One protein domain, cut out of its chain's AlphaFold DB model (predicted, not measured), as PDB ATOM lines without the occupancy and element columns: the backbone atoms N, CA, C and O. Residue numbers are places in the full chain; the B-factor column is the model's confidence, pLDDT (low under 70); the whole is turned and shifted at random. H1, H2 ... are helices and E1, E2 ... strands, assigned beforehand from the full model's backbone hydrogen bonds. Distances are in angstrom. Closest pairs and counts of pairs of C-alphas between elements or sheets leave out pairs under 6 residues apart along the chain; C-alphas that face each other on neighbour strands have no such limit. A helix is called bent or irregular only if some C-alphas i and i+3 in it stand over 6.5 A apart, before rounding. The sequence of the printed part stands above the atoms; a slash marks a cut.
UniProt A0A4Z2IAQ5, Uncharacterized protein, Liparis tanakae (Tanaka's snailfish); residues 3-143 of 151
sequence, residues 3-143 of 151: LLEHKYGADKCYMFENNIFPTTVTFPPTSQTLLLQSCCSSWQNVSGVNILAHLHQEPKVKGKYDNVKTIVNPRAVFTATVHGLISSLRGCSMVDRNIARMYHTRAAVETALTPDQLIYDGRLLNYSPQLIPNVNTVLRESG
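What this domain is: This is residues 3 to 143 of the 151 residues of an uncharacterized protein of Liparis tanakae (Tanaka's snailfish) (UniProt A0A4Z2IAQ5). One long strand, E1, is the spine between two loose lobes: one end is bordered by E2 and E5, with the E3 and E4 hairpin and the short H1 near them, and beyond its other end lies a loose group of three helices, H2, H3 and H4. E6 runs beside the second half of E1, near the middle of the whole. The printed part has 141 residues, with four named helices and six named strands in the order H1 E1 H2 H3 E2 E3 E4 E5 E6 H4. The class is mixed, helices and strands; E1, E2, E5 and E6 form a branched sheet, with E2 antiparallel and E5 and E6 parallel to E1. The whole is loose, with a radius of gyration of the C-alphas of 17.8 A and spans of 48 by 40 by 25 A.

How they stand to each other: H1, residues 3 to 8, only grazes the branched sheet with its residues 4 to 8; its closest C-alphas to E5, residues 92 to 94, are those of Tyr 8 and Ser 93, 6.9 A apart. E1, residues 13 to 22, has staggered pairing. E2, residues 68 to 71, lies on one side of it, antiparallel, with N 14 and O 71 at 2.8 A. E5 lies on the other side, parallel, with N 93 and O 13 at 2.8 A. E6, residues 102 to 106, is parallel to residues 18 to 22 of E1, with N 104 and O 19 at 2.9 A. The sheet is only just strongly twisted, its C-alphas lying up to 4.1 A off the best plane. H2, residues 31 to 39, and H3, residues 41 to 45, meet only through their link. E3, residues 77 to 81, and E4, residues 84 to 88, form an antiparallel hairpin, with N 81 and O 84 at 2.8 A. H4, residues 122 to 141, is close to H2 but not clearly touching, at a shallow tilt of 13 degrees, the same way; the closest C-alphas, of Cys 39 and Ile 132, are 7.8 A apart. H3 and H4 are near each other. H1 and H4 are apart. Every O i to N i+4 pair is within hydrogen-bond range in H1 and H2, against 10 of 16 in H4 and 0 of 1 in H3, where 1 of 2 O i to N i+3 pairs is.

Where its parts are: H1 begins at C-alpha 3, (-24.908, -60.640, 28.083). E1 spans 27.1 A from C-alpha 13 to C-alpha 22, (-26.232, -41.843, 5.869); H2 spans 12.5 A and E6 12.4 A. H4 spans 29.0 A and ends at C-alpha 141, (-53.578, -48.032, 14.726), with a kink of 60 degrees near residue 130. H3 and H4 are irregular: C-alphas 42 and 45 are 7.1 A apart, and C-alphas 126 and 129 are 7.2 A apart.

The domain as a whole: The C-alphas farthest apart, of Ser 31 and Phe 78, are 49.9 A from each other. The printed part has no cut. The links H3 to E2 and E6 to H4 are long, and residues 56 to 57 of the first pair antiparallel with residues 119 to 120 of the second. The mean pLDDT of the printed part is 85.9; residues 27 to 40 and 61 to 66 are under 70.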
ATOM      1  N   LEU A   3     -26.224 -60.372  28.668       95.12
ATOM      2  CA  LEU A   3     -24.908 -60.640  28.083       95.12
ATOM      3  C   LEU A   3     -23.868 -59.555  28.414       95.12
ATOM      4  O   LEU A   3     -22.713 -59.873  28.698       95.12
ATOM      5  N   LEU A   4     -24.260 -58.277  28.388       95.00
ATOM      6  CA  LEU A   4     -23.356 -57.167  28.716       95.00
ATOM      7  C   LEU A   4     -23.084 -57.101  30.219       95.00
ATOM      8  O   LEU A   4     -21.941 -56.903  30.620       95.00
ATOM      9  N   GLU A   5     -24.107 -57.334  31.039       95.25
ATOM     10  CA  GLU A   5     -23.994 -57.398  32.499       95.25
ATOM     11  C   GLU A   5     -23.076 -58.541  32.926       95.25
ATOM     12  O   GLU A   5     -22.186 -58.335  33.746       95.25
ATOM     13  N   HIS A   6     -23.222 -59.715  32.310       96.00
ATOM     14  CA  HIS A   6     -22.348 -60.857  32.543       96.00
ATOM     15  C   HIS A   6     -20.898 -60.579  32.111       96.00
ATOM     16  O   HIS A   6     -19.964 -60.916  32.832       96.00
ATOM     17  N   LYS A   7     -20.681 -59.954  30.944       96.12
ATOM     18  CA  LYS A   7     -19.327 -59.725  30.410       96.12
ATOM     19  C   LYS A   7     -18.586 -58.565  31.079       96.12
ATOM     20  O   LYS A   7     -17.368 -58.628  31.229       96.12
ATOM     21  N   TYR A   8     -19.288 -57.489  31.418       95.38
ATOM     22  CA  TYR A   8     -18.681 -56.225  31.839       95.38
ATOM     23  C   TYR A   8     -19.066 -55.800  33.266       95.38
ATOM     24  O   TYR A   8     -18.404 -54.928  33.824       95.38
ATOM     25  N   GLY A   9     -20.092 -56.412  33.864       95.56
ATOM     26  CA  GLY A   9     -20.639 -56.075  35.181       95.56
ATOM     27  C   GLY A   9     -21.884 -55.188  35.093       95.56
ATOM     28  O   GLY A   9     -21.957 -54.301  34.243       95.56
ATOM     29  N   ALA A  10     -22.863 -55.407  35.975       94.56
ATOM     30  CA  ALA A  10     -24.161 -54.717  35.944       94.56
ATOM     31  C   ALA A  10     -24.113 -53.225  36.331       94.56
ATOM     32  O   ALA A  10     -24.941 -52.438  35.880       94.56
ATOM     33  N   ASP A  11     -23.110 -52.822  37.113       94.88
ATOM     34  CA  ASP A  11     -22.907 -51.424  37.521       94.88
ATOM     35  C   ASP A  11     -21.944 -50.666  36.598       94.88
ATOM     36  O   ASP A  11     -21.525 -49.546  36.904       94.88
ATOM     37  N   LYS A  12     -21.556 -51.280  35.473       94.31
ATOM     38  CA  LYS A  12     -20.775 -50.608  34.441       94.31
ATOM     39  C   LYS A  12     -21.659 -49.862  33.459       94.31
ATOM     40  O   LYS A  12     -22.765 -50.261  33.111       94.31
ATOM     41  N   CYS A  13     -21.083 -48.788  32.954       93.75
ATOM     42  CA  CYS A  13     -21.546 -48.098  31.771       93.75
ATOM     43  C   CYS A  13     -21.069 -48.849  30.511       93.75
ATOM     44  O   CYS A  13     -19.917 -49.291  30.439       93.75
ATOM     45  N   TYR A  14     -21.932 -48.975  29.506       94.88
ATOM     46  CA  TYR A  14     -21.628 -49.639  28.240       94.88
ATOM     47  C   TYR A  14     -21.579 -48.603  27.128       94.88
ATOM     48  O   TYR A  14     -22.605 -48.037  26.756       94.88
ATOM     49  N   MET A  15     -20.384 -48.342  26.614       93.00
ATOM     50  CA  MET A  15     -20.180 -47.431  25.496       93.00
ATOM     51  C   MET A  15     -20.279 -48.220  24.189       93.00
ATOM     52  O   MET A  15     -19.753 -49.328  24.087       93.00
ATOM     53  N   PHE A  16     -20.899 -47.634  23.175       92.44
ATOM     54  CA  PHE A  16     -21.059 -48.211  21.846       92.44
ATOM     55  C   PHE A  16     -20.485 -47.262  20.808       92.44
ATOM     56  O   PHE A  16     -20.765 -46.061  20.822       92.44
ATOM     57  N   GLU A  17     -19.706 -47.823  19.890       89.19
ATOM     58  CA  GLU A  17     -19.194 -47.106  18.731       89.19
ATOM     59  C   GLU A  17     -20.347 -46.582  17.858       89.19
ATOM     60  O   GLU A  17     -21.298 -47.312  17.562       89.19
ATOM     61  N   ASN A  18     -20.256 -45.316  17.443       89.44
ATOM     62  CA  ASN A  18     -21.230 -44.664  16.572       89.44
ATOM     63  C   ASN A  18     -20.983 -44.954  15.104       89.44
ATOM     64  O   ASN A  18     -20.248 -44.241  14.427       89.44
ATOM     65  N   ASN A  19     -21.668 -45.987  14.623       90.88
ATOM     66  CA  ASN A  19     -21.709 -46.330  13.214       90.88
ATOM     67  C   ASN A  19     -22.782 -45.475  12.531       90.88
ATOM     68  O   ASN A  19     -23.976 -45.639  12.796       90.88
ATOM     69  N   ILE A  20     -22.346 -44.539  11.691       92.12
ATOM     70  CA  ILE A  20     -23.225 -43.611  10.976       92.12
ATOM     71  C   ILE A  20     -23.694 -44.269   9.689       92.12
ATOM     72  O   ILE A  20     -22.862 -44.667   8.883       92.12
ATOM     73  N   PHE A  21     -25.009 -44.329   9.497       93.12
ATOM     74  CA  PHE A  21     -25.668 -44.798   8.282       93.12
ATOM     75  C   PHE A  21     -26.325 -43.593   7.590       93.12
ATOM     76  O   PHE A  21     -27.364 -43.120   8.065       93.12
ATOM     77  N   PRO A  22     -25.725 -43.044   6.519       92.44
ATOM     78  CA  PRO A  22     -26.232 -41.843   5.869       92.44
ATOM     79  C   PRO A  22     -27.648 -42.009   5.304       92.44
ATOM     80  O   PRO A  22     -27.911 -42.915   4.516       92.44
ATOM     81  N   THR A  23     -28.549 -41.078   5.623       91.69
ATOM     82  CA  THR A  23     -29.914 -41.038   5.059       91.69
ATOM     83  C   THR A  23     -29.945 -40.685   3.573       91.69
ATOM     84  O   THR A  23     -30.944 -40.908   2.901       91.69
ATOM     85  N   THR A  24     -28.859 -40.124   3.044       87.69
ATOM     86  CA  THR A  24     -28.711 -39.781   1.623       87.69
ATOM     87  C   THR A  24     -28.314 -40.977   0.764       87.69
ATOM     88  O   THR A  24     -28.376 -40.893  -0.459       87.69
ATOM     89  N   VAL A  25     -27.909 -42.089   1.383       84.69
ATOM     90  CA  VAL A  25     -27.457 -43.284   0.677       84.69
ATOM     91  C   VAL A  25     -28.453 -44.405   0.912       84.69
ATOM     92  O   VAL A  25     -28.645 -44.890   2.026       84.69
ATOM     93  N   THR A  26     -29.074 -44.827  -0.180       78.69
ATOM     94  CA  THR A  26     -29.902 -46.028  -0.259       78.69
ATOM     95  C   THR A  26     -29.391 -46.865  -1.423       78.69
ATOM     96  O   THR A  26     -28.801 -46.341  -2.369       78.69
ATOM     97  N   PHE A  27     -29.544 -48.183  -1.343       66.81
ATOM     98  CA  PHE A  27     -29.189 -49.040  -2.470       66.81
ATOM     99  C   PHE A  27     -30.138 -48.809  -3.652       66.81
ATOM    100  O   PHE A  27     -31.351 -48.716  -3.431       66.81
ATOM    101  N   PRO A  28     -29.641 -48.861  -4.905       54.06
ATOM    102  CA  PRO A  28     -30.497 -49.252  -6.012       54.06
ATOM    103  C   PRO A  28     -31.050 -50.667  -5.746       54.06
ATOM    104  O   PRO A  28     -30.397 -51.473  -5.078       54.06
ATOM    105  N   PRO A  29     -32.254 -50.989  -6.226       50.94
ATOM    106  CA  PRO A  29     -32.893 -52.261  -5.928       50.94
ATOM    107  C   PRO A  29     -32.037 -53.464  -6.381       50.94
ATOM    108  O   PRO A  29     -31.915 -53.754  -7.565       50.94
ATOM    109  N   THR A  30     -31.435 -54.180  -5.435       57.94
ATOM    110  CA  THR A  30     -30.967 -55.565  -5.590       57.94
ATOM    111  C   THR A  30     -32.145 -56.496  -5.304       57.94
ATOM    112  O   THR A  30     -33.094 -56.077  -4.650       57.94
ATOM    113  N   SER A  31     -32.120 -57.770  -5.708       54.12
ATOM    114  CA  SER A  31     -33.243 -58.698  -5.453       54.12
ATOM    115  C   SER A  31     -33.670 -58.763  -3.979       54.12
ATOM    116  O   SER A  31     -34.854 -58.891  -3.683       54.12
ATOM    117  N   GLN A  32     -32.730 -58.613  -3.042       57.44
ATOM    118  CA  GLN A  32     -33.017 -58.619  -1.606       57.44
ATOM    119  C   GLN A  32     -33.582 -57.276  -1.116       57.44
ATOM    120  O   GLN A  32     -34.505 -57.259  -0.304       57.44
ATOM    121  N   THR A  33     -33.101 -56.144  -1.647       56.66
ATOM    122  CA  THR A  33     -33.665 -54.823  -1.327       56.66
ATOM    123  C   THR A  33     -34.969 -54.540  -2.068       56.66
ATOM    124  O   THR A  33     -35.773 -53.778  -1.556       56.66
ATOM    125  N   LEU A  34     -35.246 -55.204  -3.193       59.59
ATOM    126  CA  LEU A  34     -36.539 -55.200  -3.886       59.59
ATOM    127  C   LEU A  34     -37.636 -55.848  -3.044       59.59
ATOM    128  O   LEU A  34     -38.737 -55.315  -2.978       59.59
ATOM    129  N   LEU A  35     -37.331 -56.957  -2.364       59.75
ATOM    130  CA  LEU A  35     -38.262 -57.606  -1.431       59.75
ATOM    131  C   LEU A  35     -38.549 -56.732  -0.200       59.75
ATOM    132  O   LEU A  35     -39.655 -56.746   0.329       59.75
ATOM    133  N   LEU A  36     -37.567 -55.941   0.239       59.97
ATOM    134  CA  LEU A  36     -37.747 -54.978   1.329       59.97
ATOM    135  C   LEU A  36     -38.462 -53.695   0.880       59.97
ATOM    136  O   LEU A  36     -39.279 -53.132   1.604       59.97
ATOM    137  N   GLN A  37     -38.188 -53.230  -0.337       59.09
ATOM    138  CA  GLN A  37     -38.906 -52.115  -0.951       59.09
ATOM    139  C   GLN A  37     -40.366 -52.485  -1.220       59.09
ATOM    140  O   GLN A  37     -41.242 -51.644  -1.032       59.09
ATOM    141  N   SER A  38     -40.650 -53.735  -1.601       58.06
ATOM    142  CA  SER A  38     -42.022 -54.213  -1.761       58.06
ATOM    143  C   SER A  38     -42.726 -54.379  -0.412       58.06
ATOM    144  O   SER A  38     -43.864 -53.925  -0.286       58.06
ATOM    145  N   CYS A  39     -42.061 -54.913   0.622       58.78
ATOM    146  CA  CYS A  39     -42.685 -55.094   1.939       58.78
ATOM    147  C   CYS A  39     -42.975 -53.777   2.677       58.78
ATOM    148  O   CYS A  39     -43.894 -53.727   3.490       58.78
ATOM    149  N   CYS A  40     -42.209 -52.719   2.398       67.50
ATOM    150  CA  CYS A  40     -42.382 -51.388   2.986       67.50
ATOM    151  C   CYS A  40     -42.975 -50.372   1.996       67.50
ATOM    152  O   CYS A  40     -42.951 -49.174   2.270       67.50
ATOM    153  N   SER A  41     -43.491 -50.815   0.846       71.44
ATOM    154  CA  SER A  41     -44.108 -49.931  -0.157       71.44
ATOM    155  C   SER A  41     -45.266 -49.114   0.428       71.44
ATOM    156  O   SER A  41     -45.431 -47.943   0.096       71.44
ATOM    157  N   SER A  42     -45.994 -49.693   1.385       79.56
ATOM    158  CA  SER A  42     -47.046 -49.016   2.144       79.56
ATOM    159  C   SER A  42     -46.531 -47.806   2.937       79.56
ATOM    160  O   SER A  42     -47.272 -46.849   3.132       79.56
ATOM    161  N   TRP A  43     -45.258 -47.789   3.345       88.06
ATOM    162  CA  TRP A  43     -44.678 -46.708   4.152       88.06
ATOM    163  C   TRP A  43     -44.291 -45.476   3.334       88.06
ATOM    164  O   TRP A  43     -43.927 -44.467   3.925       88.06
ATOM    165  N   GLN A  44     -44.354 -45.522   1.998       83.31
ATOM    166  CA  GLN A  44     -43.889 -44.421   1.140       83.31
ATOM    167  C   GLN A  44     -44.588 -43.084   1.426       83.31
ATOM    168  O   GLN A  44     -43.966 -42.033   1.291       83.31
ATOM    169  N   ASN A  45     -45.851 -43.125   1.857       85.06
ATOM    170  CA  ASN A  45     -46.637 -41.931   2.187       85.06
ATOM    171  C   ASN A  45     -46.568 -41.547   3.675       85.06
ATOM    172  O   ASN A  45     -47.206 -40.584   4.098       85.06
ATOM    173  N   VAL A  46     -45.802 -42.287   4.478       90.19
ATOM    174  CA  VAL A  46     -45.620 -42.019   5.904       90.19
ATOM    175  C   VAL A  46     -44.385 -41.144   6.086       90.19
ATOM    176  O   VAL A  46     -43.287 -41.487   5.655       90.19
ATOM    177  N   SER A  47     -44.555 -40.000   6.750       91.62
ATOM    178  CA  SER A  47     -43.435 -39.105   7.057       91.62
ATOM    179  C   SER A  47     -42.426 -39.791   7.981       91.62
ATOM    180  O   SER A  47     -42.792 -40.290   9.043       91.62
ATOM    181  N   GLY A  48     -41.146 -39.778   7.606       89.88
ATOM    182  CA  GLY A  48     -40.068 -40.349   8.411       89.88
ATOM    183  C   GLY A  48     -38.945 -40.946   7.571       89.88
ATOM    184  O   GLY A  48     -38.859 -40.729   6.365       89.88
ATOM    185  N   VAL A  49     -38.066 -41.700   8.231       89.56
ATOM    186  CA  VAL A  49     -36.942 -42.400   7.598       89.56
ATOM    187  C   VAL A  49     -37.101 -43.899   7.821       89.56
ATOM    188  O   VAL A  49     -37.106 -44.366   8.960       89.56
ATOM    189  N   ASN A  50     -37.175 -44.668   6.734       90.06
ATOM    190  CA  ASN A  50     -37.124 -46.124   6.807       90.06
ATOM    191  C   ASN A  50     -35.679 -46.586   7.037       90.06
ATOM    192  O   ASN A  50     -34.901 -46.730   6.095       90.06
ATOM    193  N   ILE A  51     -35.323 -46.865   8.292       92.00
ATOM    194  CA  ILE A  51     -33.966 -47.294   8.661       92.00
ATOM    195  C   ILE A  51     -33.516 -48.584   7.955       92.00
ATOM    196  O   ILE A  51     -32.320 -48.765   7.747       92.00
ATOM    197  N   LEU A  52     -34.444 -49.454   7.529       90.38
ATOM    198  CA  LEU A  52     -34.116 -50.684   6.797       90.38
ATOM    199  C   LEU A  52     -33.588 -50.412   5.378       90.38
ATOM    200  O   LEU A  52     -32.978 -51.294   4.779       90.38
ATOM    201  N   ALA A  53     -33.784 -49.200   4.846       87.56
ATOM    202  CA  ALA A  53     -33.259 -48.789   3.544       87.56
ATOM    203  C   ALA A  53     -31.786 -48.328   3.592       87.56
ATOM    204  O   ALA A  53     -31.141 -48.221   2.547       87.56
ATOM    205  N   HIS A  54     -31.243 -48.070   4.787       90.81
ATOM    206  CA  HIS A  54     -29.916 -47.481   4.985       90.81
ATOM    207  C   HIS A  54     -28.951 -48.507   5.584       90.81
ATOM    208  O   HIS A  54     -28.822 -48.634   6.800       90.81
ATOM    209  N   LEU A  55     -28.266 -49.254   4.713       91.00
ATOM    210  CA  LEU A  55     -27.426 -50.404   5.086       91.00
ATOM    211  C   LEU A  55     -25.927 -50.172   4.871       91.00
ATOM    212  O   LEU A  55     -25.132 -51.092   5.032       91.00
ATOM    213  N   HIS A  56     -25.531 -48.964   4.488       91.31
ATOM    214  CA  HIS A  56     -24.133 -48.593   4.318       91.31
ATOM    215  C   HIS A  56     -23.728 -47.618   5.402       91.31
ATOM    216  O   HIS A  56     -24.407 -46.615   5.613       91.31
ATOM    217  N   GLN A  57     -22.616 -47.911   6.063       91.94
ATOM    218  CA  GLN A  57     -22.053 -47.032   7.073       91.94
ATOM    219  C   GLN A  57     -20.808 -46.317   6.563       91.94
ATOM    220  O   GLN A  57     -20.053 -46.861   5.751       91.94
ATOM    221  N   GLU A  58     -20.566 -45.124   7.091       91.75
ATOM    222  CA  GLU A  58     -19.297 -44.431   6.890       91.75
ATOM    223  C   GLU A  58     -18.142 -45.254   7.491       91.75
ATOM    224  O   GLU A  58     -18.299 -45.864   8.559       91.75
ATOM    225  N   PRO A  59     -16.969 -45.301   6.835       89.88
ATOM    226  CA  PRO A  59     -15.784 -45.886   7.432       89.88
ATOM    227  C   PRO A  59     -15.388 -45.096   8.680       89.88
ATOM    228  O   PRO A  59     -15.539 -43.877   8.762       89.88
ATOM    229  N   LYS A  60     -14.830 -45.797   9.667       77.00
ATOM    230  CA  LYS A  60     -14.356 -45.146  10.885       77.00
ATOM    231  C   LYS A  60     -13.205 -44.194  10.560       77.00
ATOM    232  O   LYS A  60     -12.118 -44.638  10.187       77.00
ATOM    233  N   VAL A  61     -13.399 -42.906  10.824       66.44
ATOM    234  CA  VAL A  61     -12.310 -41.925  10.817       66.44
ATOM    235  C   VAL A  61     -11.587 -41.995  12.161       66.44
ATOM    236  O   VAL A  61     -12.103 -41.556  13.187       66.44
ATOM    237  N   LYS A  62     -10.387 -42.585  12.180       62.06
ATOM    238  CA  LYS A  62      -9.544 -42.609  13.385       62.06
ATOM    239  C   LYS A  62      -9.189 -41.169  13.790       62.06
ATOM    240  O   LYS A  62      -8.688 -40.415  12.965       62.06
ATOM    241  N   GLY A  63      -9.413 -40.807  15.054       56.91
ATOM    242  CA  GLY A  63      -8.940 -39.542  15.635       56.91
ATOM    243  C   GLY A  63      -9.908 -38.351  15.579       56.91
ATOM    244  O   GLY A  63      -9.621 -37.334  16.204       56.91
ATOM    245  N   LYS A  64     -11.064 -38.456  14.907       55.78
ATOM    246  CA  LYS A  64     -12.183 -37.519  15.123       55.78
ATOM    247  C   LYS A  64     -13.011 -38.038  16.294       55.78
ATOM    248  O   LYS A  64     -13.342 -39.217  16.286       55.78
ATOM    249  N   TYR A  65     -13.294 -37.162  17.268       52.47
ATOM    250  CA  TYR A  65     -14.124 -37.386  18.463       52.47
ATOM    251  C   TYR A  65     -14.938 -38.681  18.389       52.47
ATOM    252  O   TYR A  65     -15.909 -38.748  17.629       52.47
ATOM    253  N   ASP A  66     -14.524 -39.696  19.157       62.03
ATOM    254  CA  ASP A  66     -15.240 -40.964  19.290       62.03
ATOM    255  C   ASP A  66     -16.598 -40.672  19.944       62.03
ATOM    256  O   ASP A  66     -16.775 -40.783  21.156       62.03
ATOM    257  N   ASN A  67     -17.564 -40.221  19.142       76.06
ATOM    258  CA  ASN A  67     -18.934 -40.022  19.569       76.06
ATOM    259  C   ASN A  67     -19.447 -41.402  19.957       76.06
ATOM    260  O   ASN A  67     -19.813 -42.184  19.093       76.06
ATOM    261  N   VAL A  68     -19.425 -41.745  21.235       86.12
ATOM    262  CA  VAL A  68     -20.004 -42.994  21.720       86.12
ATOM    263  C   VAL A  68     -21.437 -42.733  22.156       86.12
ATOM    264  O   VAL A  68     -21.787 -41.638  22.600       86.12
ATOM    265  N   LYS A  69     -22.298 -43.738  22.024       89.19
ATOM    266  CA  LYS A  69     -23.567 -43.752  22.759       89.19
ATOM    267  C   LYS A  69     -23.401 -44.664  23.949       89.19
ATOM    268  O   LYS A  69     -22.756 -45.702  23.834       89.19
ATOM    269  N   THR A  70     -23.972 -44.276  25.077       91.69
ATOM    270  CA  THR A  70     -23.722 -44.963  26.339       91.69
ATOM    271  C   THR A  70     -25.032 -45.429  26.942       91.69
ATOM    272  O   THR A  70     -25.939 -44.624  27.138       91.69
ATOM    273  N   ILE A  71     -25.120 -46.718  27.260       93.50
ATOM    274  CA  ILE A  71     -26.193 -47.266  28.092       93.50
ATOM    275  C   ILE A  71     -25.658 -47.413  29.512       93.50
ATOM    276  O   ILE A  71     -24.533 -47.871  29.715       93.50
ATOM    277  N   VAL A  72     -26.452 -47.005  30.498       93.25
ATOM    278  CA  VAL A  72     -26.028 -46.931  31.897       93.25
ATOM    279  C   VAL A  72     -27.102 -47.498  32.813       93.25
ATOM    280  O   VAL A  72     -28.291 -47.334  32.545       93.25
ATOM    281  N   ASN A  73     -26.689 -48.104  33.925       93.25
ATOM    282  CA  ASN A  73     -27.563 -48.238  35.084       93.25
ATOM    283  C   ASN A  73     -27.619 -46.866  35.781       93.25
ATOM    284  O   ASN A  73     -26.595 -46.438  36.318       93.25
ATOM    285  N   PRO A  74     -28.767 -46.163  35.804       92.81
ATOM    286  CA  PRO A  74     -28.840 -44.818  36.373       92.81
ATOM    287  C   PRO A  74     -28.484 -44.780  37.866       92.81
ATOM    288  O   PRO A  74     -28.010 -43.757  38.344       92.81
ATOM    289  N   ARG A  75     -28.631 -45.894  38.599       94.38
ATOM    290  CA  ARG A  75     -28.234 -45.993  40.018       94.38
ATOM    291  C   ARG A  75     -26.724 -46.126  40.227       94.38
ATOM    292  O   ARG A  75     -26.254 -45.979  41.347       94.38
ATOM    293  N   ALA A  76     -25.976 -46.409  39.164       94.06
ATOM    294  CA  ALA A  76     -24.524 -46.545  39.185       94.06
ATOM    295  C   ALA A  76     -23.803 -45.320  38.589       94.06
ATOM    296  O   ALA A  76     -22.584 -45.348  38.429       94.06
ATOM    297  N   VAL A  77     -24.526 -44.247  38.244       94.81
ATOM    298  CA  VAL A  77     -23.972 -43.021  37.651       94.81
ATOM    299  C   VAL A  77     -24.082 -41.867  38.636       94.81
ATOM    300  O   VAL A  77     -25.146 -41.633  39.196       94.81
ATOM    301  N   PHE A  78     -22.992 -41.118  38.808       94.69
ATOM    302  CA  PHE A  78     -22.980 -39.926  39.660       94.69
ATOM    303  C   PHE A  78     -23.087 -38.641  38.839       94.69
ATOM    304  O   PHE A  78     -23.737 -37.687  39.259       94.69
ATOM    305  N   THR A  79     -22.454 -38.585  37.662       94.31
ATOM    306  CA  THR A  79     -22.497 -37.396  36.802       94.31
ATOM    307  C   THR A  79     -22.420 -37.771  35.325       94.31
ATOM    308  O   THR A  79     -21.501 -38.470  34.887       94.31
ATOM    309  N   ALA A  80     -23.373 -37.259  34.547       91.62
ATOM    310  CA  ALA A  80     -23.476 -37.443  33.105       91.62
ATOM    311  C   ALA A  80     -23.474 -36.093  32.372       91.62
ATOM    312  O   ALA A  80     -23.894 -35.074  32.914       91.62
ATOM    313  N   THR A  81     -23.029 -36.108  31.119       88.56
ATOM    314  CA  THR A  81     -23.089 -34.990  30.170       88.56
ATOM    315  C   THR A  81     -23.638 -35.484  28.837       88.56
ATOM    316  O   THR A  81     -23.730 -36.688  28.595       88.56
ATOM    317  N   VAL A  82     -23.918 -34.558  27.919       81.25
ATOM    318  CA  VAL A  82     -24.289 -34.899  26.535       81.25
ATOM    319  C   VAL A  82     -23.178 -35.630  25.765       81.25
ATOM    320  O   VAL A  82     -23.467 -36.292  24.771       81.25
ATOM    321  N   HIS A  83     -21.926 -35.553  26.232       78.12
ATOM    322  CA  HIS A  83     -20.769 -36.213  25.617       78.12
ATOM    323  C   HIS A  83     -20.425 -37.569  26.250       78.12
ATOM    324  O   HIS A  83     -19.547 -38.266  25.750       78.12
ATOM    325  N   GLY A  84     -21.101 -37.963  27.334       80.88
ATOM    326  CA  GLY A  84     -20.824 -39.210  28.049       80.88
ATOM    327  C   GLY A  84     -20.809 -39.037  29.565       80.88
ATOM    328  O   GLY A  84     -21.314 -38.052  30.103       80.88
ATOM    329  N   LEU A  85     -20.238 -40.016  30.268       89.00
ATOM    330  CA  LEU A  85     -20.174 -40.005  31.728       89.00
ATOM    331  C   LEU A  85     -18.893 -39.350  32.238       89.00
ATOM    332  O   LEU A  85     -17.805 -39.693  31.784       89.00
ATOM    333  N   ILE A  86     -19.035 -38.473  33.232       88.44
ATOM    334  CA  ILE A  86     -17.902 -37.915  33.985       88.44
ATOM    335  C   ILE A  86     -17.501 -38.882  35.101       88.44
ATOM    336  O   ILE A  86     -16.319 -39.152  35.294       88.44
ATOM    337  N   SER A  87     -18.477 -39.425  35.837       92.12
ATOM    338  CA  SER A  87     -18.211 -40.316  36.970       92.12
ATOM    339  C   SER A  87     -19.334 -41.333  37.191       92.12
ATOM    340  O   SER A  87     -20.525 -41.064  37.005       92.12
ATOM    341  N   SER A  88     -18.936 -42.547  37.569       93.69
ATOM    342  CA  SER A  88     -19.820 -43.688  37.829       93.69
ATOM    343  C   SER A  88     -19.147 -44.680  38.776       93.69
ATOM    344  O   SER A  88     -17.927 -44.659  38.935       93.69
ATOM    345  N   LEU A  89     -19.937 -45.566  39.382       93.81
ATOM    346  CA  LEU A  89     -19.495 -46.511  40.407       93.81
ATOM    347  C   LEU A  89     -18.397 -47.467  39.913       93.81
ATOM    348  O   LEU A  89     -17.436 -47.727  40.632       93.81
ATOM    349  N   ARG A  90     -18.534 -48.005  38.693       95.12
ATOM    350  CA  ARG A  90     -17.588 -48.979  38.106       95.12
ATOM    351  C   ARG A  90     -16.974 -48.521  36.779       95.12
ATOM    352  O   ARG A  90     -16.333 -49.319  36.085       95.12
ATOM    353  N   GLY A  91     -17.147 -47.250  36.424       93.06
ATOM    354  CA  GLY A  91     -16.664 -46.706  35.162       93.06
ATOM    355  C   GLY A  91     -17.385 -47.278  33.938       93.06
ATOM    356  O   GLY A  91     -18.429 -47.932  34.020       93.06
ATOM    357  N   CYS A  92     -16.780 -47.040  32.779       93.00
ATOM    358  CA  CYS A  92     -17.307 -47.430  31.478       93.00
ATOM    359  C   CYS A  92     -16.485 -48.545  30.830       93.00
ATOM    360  O   CYS A  92     -15.288 -48.685  31.084       93.00
ATOM    361  N   SER A  93     -17.126 -49.325  29.965       93.50
ATOM    362  CA  SER A  93     -16.483 -50.311  29.099       93.50
ATOM    363  C   SER A  93     -16.908 -50.093  27.653       93.50
ATOM    364  O   SER A  93     -18.093 -49.920  27.367       93.50
ATOM    365  N   MET A  94     -15.934 -50.124  26.741       92.25
ATOM    366  CA  MET A  94     -16.206 -50.128  25.307       92.25
ATOM    367  C   MET A  94     -16.756 -51.500  24.909       92.25
ATOM    368  O   MET A  94     -16.105 -52.524  25.134       92.25
ATOM    369  N   VAL A  95     -17.967 -51.529  24.361       93.81
ATOM    370  CA  VAL A  95     -18.607 -52.767  23.923       93.81
ATOM    371  C   VAL A  95     -17.992 -53.219  22.607       93.81
ATOM    372  O   VAL A  95     -17.831 -52.436  21.671       93.81
ATOM    373  N   ASP A  96     -17.657 -54.506  22.539       91.12
ATOM    374  CA  ASP A  96     -17.195 -55.134  21.307       91.12
ATOM    375  C   ASP A  96     -18.309 -55.097  20.252       91.12
ATOM    376  O   ASP A  96     -19.427 -55.570  20.481       91.12
ATOM    377  N   ARG A  97     -17.971 -54.582  19.068       87.12
ATOM    378  CA  ARG A  97     -18.864 -54.461  17.910       87.12
ATOM    379  C   ARG A  97     -19.456 -55.784  17.414       87.12
ATOM    380  O   ARG A  97     -20.402 -55.757  16.626       87.12
ATOM    381  N   ASN A  98     -18.872 -56.914  17.807       87.69
ATOM    382  CA  ASN A  98     -19.355 -58.258  17.490       87.69
ATOM    383  C   ASN A  98     -20.381 -58.770  18.510       87.69
ATOM    384  O   ASN A  98     -21.092 -59.723  18.214       87.69
ATOM    385  N   ILE A  99     -20.483 -58.140  19.685       91.69
ATOM    386  CA  ILE A  99     -21.516 -58.446  20.685       91.69
ATOM    387  C   ILE A  99     -22.756 -57.599  20.442       91.69
ATOM    388  O   ILE A  99     -23.870 -58.111  20.420       91.69
ATOM    389  N   ALA A 100     -22.561 -56.292  20.296       90.88
ATOM    390  CA  ALA A 100     -23.646 -55.358  20.074       90.88
ATOM    391  C   ALA A 100     -23.145 -54.158  19.276       90.88
ATOM    392  O   ALA A 100     -22.002 -53.717  19.410       90.88
ATOM    393  N   ARG A 101     -24.023 -53.632  18.424       89.19
ATOM    394  CA  ARG A 101     -23.706 -52.571  17.475       89.19
ATOM    395  C   ARG A 101     -24.804 -51.528  17.510       89.19
ATOM    396  O   ARG A 101     -25.980 -51.874  17.499       89.19
ATOM    397  N   MET A 102     -24.413 -50.263  17.532       91.19
ATOM    398  CA  MET A 102     -25.355 -49.162  17.422       91.19
ATOM    399  C   MET A 102     -25.405 -48.670  15.976       91.19
ATOM    400  O   MET A 102     -24.358 -48.453  15.362       91.19
ATOM    401  N   TYR A 103     -26.626 -48.543  15.456       92.81
ATOM    402  CA  TYR A 103     -26.940 -48.020  14.131       92.81
ATOM    403  C   TYR A 103     -27.453 -46.591  14.293       92.81
ATOM    404  O   TYR A 103     -28.470 -46.376  14.952       92.81
ATOM    405  N   HIS A 104     -26.759 -45.622  13.704       92.81
ATOM    406  CA  HIS A 104     -27.177 -44.226  13.718       92.81
ATOM    407  C   HIS A 104     -27.539 -43.777  12.308       92.81
ATOM    408  O   HIS A 104     -26.690 -43.291  11.559       92.81
ATOM    409  N   THR A 105     -28.809 -43.937  11.948       93.62
ATOM    410  CA  THR A 105     -29.336 -43.476  10.663       93.62
ATOM    411  C   THR A 105     -29.573 -41.967  10.714       93.62
ATOM    412  O   THR A 105     -30.474 -41.504  11.410       93.62
ATOM    413  N   ARG A 106     -28.726 -41.187  10.036       92.56
ATOM    414  CA  ARG A 106     -28.752 -39.712  10.064       92.56
ATOM    415  C   ARG A 106     -28.077 -39.111   8.831       92.56
ATOM    416  O   ARG A 106     -27.535 -39.840   8.012       92.56
ATOM    417  N   ALA A 107     -28.045 -37.784   8.726       91.12
ATOM    418  CA  ALA A 107     -27.226 -37.101   7.724       91.12
ATOM    419  C   ALA A 107     -25.740 -37.487   7.849       91.12
ATOM    420  O   ALA A 107     -25.243 -37.638   8.973       91.12
ATOM    421  N   ALA A 108     -25.064 -37.600   6.701       89.06
ATOM    422  CA  ALA A 108     -23.643 -37.918   6.613       89.06
ATOM    423  C   ALA A 108     -22.791 -36.947   7.449       89.06
ATOM    424  O   ALA A 108     -23.090 -35.751   7.523       89.06
ATOM    425  N   VAL A 109     -21.743 -37.463   8.086       87.19
ATOM    426  CA  VAL A 109     -20.722 -36.645   8.753       87.19
ATOM    427  C   VAL A 109     -19.588 -36.344   7.787       87.19
ATOM    428  O   VAL A 109     -19.157 -35.196   7.705       87.19
ATOM    429  N   GLU A 110     -19.142 -37.340   7.025       84.38
ATOM    430  CA  GLU A 110     -18.151 -37.149   5.970       84.38
ATOM    431  C   GLU A 110     -18.847 -36.964   4.617       84.38
ATOM    432  O   GLU A 110     -19.130 -37.910   3.884       84.38
ATOM    433  N   THR A 111     -19.127 -35.708   4.264       82.12
ATOM    434  CA  THR A 111     -19.910 -35.354   3.065       82.12
ATOM    435  C   THR A 111     -19.186 -35.600   1.740       82.12
ATOM    436  O   THR A 111     -19.813 -35.522   0.688       82.12
ATOM    437  N   ALA A 112     -17.877 -35.854   1.774       86.31
ATOM    438  CA  ALA A 112     -17.057 -36.100   0.588       86.31
ATOM    439  C   ALA A 112     -16.962 -37.589   0.208       86.31
ATOM    440  O   ALA A 112     -16.308 -37.912  -0.782       86.31
ATOM    441  N   LEU A 113     -17.572 -38.488   0.990       86.94
ATOM    442  CA  LEU A 113     -17.517 -39.918   0.710       86.94
ATOM    443  C   LEU A 113     -18.343 -40.276  -0.524       86.94
ATOM    444  O   LEU A 113     -19.516 -39.914  -0.635       86.94
ATOM    445  N   THR A 114     -17.741 -41.045  -1.424       86.31
ATOM    446  CA  THR A 114     -18.444 -41.658  -2.551       86.31
ATOM    447  C   THR A 114     -19.102 -42.978  -2.119       86.31
ATOM    448  O   THR A 114     -18.665 -43.598  -1.144       86.31
ATOM    449  N   PRO A 115     -20.166 -43.447  -2.801       82.75
ATOM    450  CA  PRO A 115     -20.877 -44.667  -2.402       82.75
ATOM    451  C   PRO A 115     -19.992 -45.918  -2.272       82.75
ATOM    452  O   PRO A 115     -20.234 -46.745  -1.399       82.75
ATOM    453  N   ASP A 116     -18.951 -46.043  -3.097       84.94
ATOM    454  CA  ASP A 116     -17.968 -47.136  -3.087       84.94
ATOM    455  C   ASP A 116     -17.027 -47.118  -1.869       84.94
ATOM    456  O   ASP A 116     -16.421 -48.137  -1.541       84.94
ATOM    457  N   GLN A 117     -16.937 -45.991  -1.160       90.25
ATOM    458  CA  GLN A 117     -16.140 -45.855   0.062       90.25
ATOM    459  C   GLN A 117     -16.913 -46.255   1.325       90.25
ATOM    460  O   GLN A 117     -16.336 -46.309   2.417       90.25
ATOM    461  N   LEU A 118     -18.215 -46.522   1.203       91.25
ATOM    462  CA  LEU A 118     -19.058 -46.912   2.324       91.25
ATOM    463  C   LEU A 118     -19.018 -48.422   2.559       91.25
ATOM    464  O   LEU A 118     -18.863 -49.231   1.648       91.25
ATOM    465  N   ILE A 119     -19.205 -48.813   3.816       91.62
ATOM    466  CA  ILE A 119     -19.104 -50.208   4.241       91.62
ATOM    467  C   ILE A 119     -20.509 -50.792   4.383       91.62
ATOM    468  O   ILE A 119     -21.290 -50.347   5.226       91.62
ATOM    469  N   TYR A 120     -20.820 -51.823   3.598       90.81
ATOM    470  CA  TYR A 120     -22.092 -52.538   3.698       90.81
ATOM    471  C   TYR A 120     -22.249 -53.281   5.035       90.81
ATOM    472  O   TYR A 120     -21.330 -53.947   5.514       90.81
ATOM    473  N   ASP A 121     -23.441 -53.198   5.622       90.38
ATOM    474  CA  ASP A 121     -23.838 -53.878   6.851       90.38
ATOM    475  C   ASP A 121     -25.339 -54.209   6.840       90.38
ATOM    476  O   ASP A 121     -26.176 -53.505   7.406       90.38
ATOM    477  N   GLY A 122     -25.681 -55.334   6.208       88.50
ATOM    478  CA  GLY A 122     -27.059 -55.818   6.093       88.50
ATOM    479  C   GLY A 122     -27.647 -56.460   7.354       88.50
ATOM    480  O   GLY A 122     -28.779 -56.928   7.315       88.50
ATOM    481  N   ARG A 123     -26.925 -56.519   8.483       90.12
ATOM    482  CA  ARG A 123     -27.385 -57.267   9.676       90.12
ATOM    483  C   ARG A 123     -28.664 -56.706  10.292       90.12
ATOM    484  O   ARG A 123     -29.404 -57.460  10.918       90.12
ATOM    485  N   LEU A 124     -28.949 -55.417  10.089       89.00
ATOM    486  CA  LEU A 124     -30.211 -54.803  10.508       89.00
ATOM    487  C   LEU A 124     -31.427 -55.504   9.870       89.00
ATOM    488  O   LEU A 124     -32.481 -55.602  10.495       89.00
ATOM    489  N   LEU A 125     -31.266 -56.075   8.671       89.12
ATOM    490  CA  LEU A 125     -32.326 -56.804   7.974       89.12
ATOM    491  C   LEU A 125     -32.746 -58.096   8.680       89.12
ATOM    492  O   LEU A 125     -33.879 -58.533   8.499       89.12
ATOM    493  N   ASN A 126     -31.901 -58.675   9.538       91.00
ATOM    494  CA  ASN A 126     -32.268 -59.857  10.326       91.00
ATOM    495  C   ASN A 126     -33.424 -59.572  11.300       91.00
ATOM    496  O   ASN A 126     -34.116 -60.496  11.717       91.00
ATOM    497  N   TYR A 127     -33.657 -58.299  11.640       90.69
ATOM    498  CA  TYR A 127     -34.771 -57.869  12.486       90.69
ATOM    499  C   TYR A 127     -36.045 -57.565  11.689       90.69
ATOM    500  O   TYR A 127     -37.107 -57.386  12.285       90.69
ATOM    501  N   SER A 128     -35.974 -57.533  10.354       89.44
ATOM    502  CA  SER A 128     -37.110 -57.201   9.489       89.44
ATOM    503  C   SER A 128     -38.354 -58.080   9.708       89.44
ATOM    504  O   SER A 128     -39.439 -57.496   9.772       89.44
ATOM    505  N   PRO A 129     -38.260 -59.412   9.952       90.56
ATOM    506  CA  PRO A 129     -39.450 -60.249  10.131       90.56
ATOM    507  C   PRO A 129     -40.297 -59.873  11.352       90.56
ATOM    508  O   PRO A 129     -41.493 -60.137  11.364       90.56
ATOM    509  N   GLN A 130     -39.689 -59.261  12.373       93.19
ATOM    510  CA  GLN A 130     -40.399 -58.771  13.558       93.19
ATOM    511  C   GLN A 130     -40.701 -57.274  13.460       93.19
ATOM    512  O   GLN A 130     -41.783 -56.834  13.838       93.19
ATOM    513  N   LEU A 131     -39.760 -56.474  12.950       92.06
ATOM    514  CA  LEU A 131     -39.898 -55.020  12.911       92.06
ATOM    515  C   LEU A 131     -41.026 -54.577  11.975       92.06
ATOM    516  O   LEU A 131     -41.845 -53.754  12.368       92.06
ATOM    517  N   ILE A 132     -41.089 -55.127  10.760       91.69
ATOM    518  CA  ILE A 132     -42.069 -54.718   9.745       91.69
ATOM    519  C   ILE A 132     -43.518 -54.914  10.214       91.69
ATOM    520  O   ILE A 132     -44.265 -53.935  10.174       91.69
ATOM    521  N   PRO A 133     -43.955 -56.107  10.674       92.25
ATOM    522  CA  PRO A 133     -45.341 -56.281  11.110       92.25
ATOM    523  C   PRO A 133     -45.692 -55.405  12.319       92.25
ATOM    524  O   PRO A 133     -46.797 -54.868  12.374       92.25
ATOM    525  N   ASN A 134     -44.752 -55.188  13.243       94.94
ATOM    526  CA  ASN A 134     -44.978 -54.318  14.398       94.94
ATOM    527  C   ASN A 134     -45.126 -52.847  13.987       94.94
ATOM    528  O   ASN A 134     -46.039 -52.169  14.449       94.94
ATOM    529  N   VAL A 135     -44.279 -52.361  13.074       93.06
ATOM    530  CA  VAL A 135     -44.403 -51.006  12.517       93.06
ATOM    531  C   VAL A 135     -45.713 -50.862  11.741       93.06
ATOM    532  O   VAL A 135     -46.435 -49.898  11.965       93.06
ATOM    533  N   ASN A 136     -46.079 -51.835  10.899       92.44
ATOM    534  CA  ASN A 136     -47.366 -51.838  10.193       92.44
ATOM    535  C   ASN A 136     -48.551 -51.742  11.156       92.44
ATOM    536  O   ASN A 136     -49.477 -50.978  10.900       92.44
ATOM    537  N   THR A 137     -48.514 -52.500  12.253       94.25
ATOM    538  CA  THR A 137     -49.563 -52.488  13.281       94.25
ATOM    539  C   THR A 137     -49.715 -51.090  13.873       94.25
ATOM    540  O   THR A 137     -50.788 -50.505  13.772       94.25
ATOM    541  N   VAL A 138     -48.623 -50.498  14.366       95.00
ATOM    542  CA  VAL A 138     -48.650 -49.154  14.968       95.00
ATOM    543  C   VAL A 138     -49.090 -48.089  13.965       95.00
ATOM    544  O   VAL A 138     -49.859 -47.192  14.308       95.00
ATOM    545  N   LEU A 139     -48.631 -48.168  12.713       93.56
ATOM    546  CA  LEU A 139     -49.020 -47.201  11.691       93.56
ATOM    547  C   LEU A 139     -50.507 -47.308  11.321       93.56
ATOM    548  O   LEU A 139     -51.131 -46.275  11.090       93.56
ATOM    549  N   ARG A 140     -51.089 -48.513  11.299       93.56
ATOM    550  CA  ARG A 140     -52.537 -48.711  11.097       93.56
ATOM    551  C   ARG A 140     -53.348 -48.194  12.275       93.56
ATOM    552  O   ARG A 140     -54.280 -47.427  12.073       93.56
ATOM    553  N   GLU A 141     -52.948 -48.538  13.497       95.06
ATOM    554  CA  GLU A 141     -53.578 -48.032  14.726       95.06
ATOM    555  C   GLU A 141     -53.517 -46.500  14.815       95.06
ATOM    556  O   GLU A 141     -54.416 -45.862  15.359       95.06
ATOM    557  N   SER A 142     -52.481 -45.898  14.225       94.00
ATOM    558  CA  SER A 142     -52.318 -44.444  14.120       94.00
ATOM    559  C   SER A 142     -53.045 -43.817  12.920       94.00
ATOM    560  O   SER A 142     -52.950 -42.607  12.727       94.00
ATOM    561  N   GLY A 143     -53.724 -44.605  12.078       92.62
ATOM    562  CA  GLY A 143     -54.402 -44.129  10.866       92.62
ATOM    563  C   GLY A 143     -53.463 -43.646   9.751       92.62
ATOM    564  O   GLY A 143     -53.902 -42.947   8.841       92.62
TER     565      GLY A 143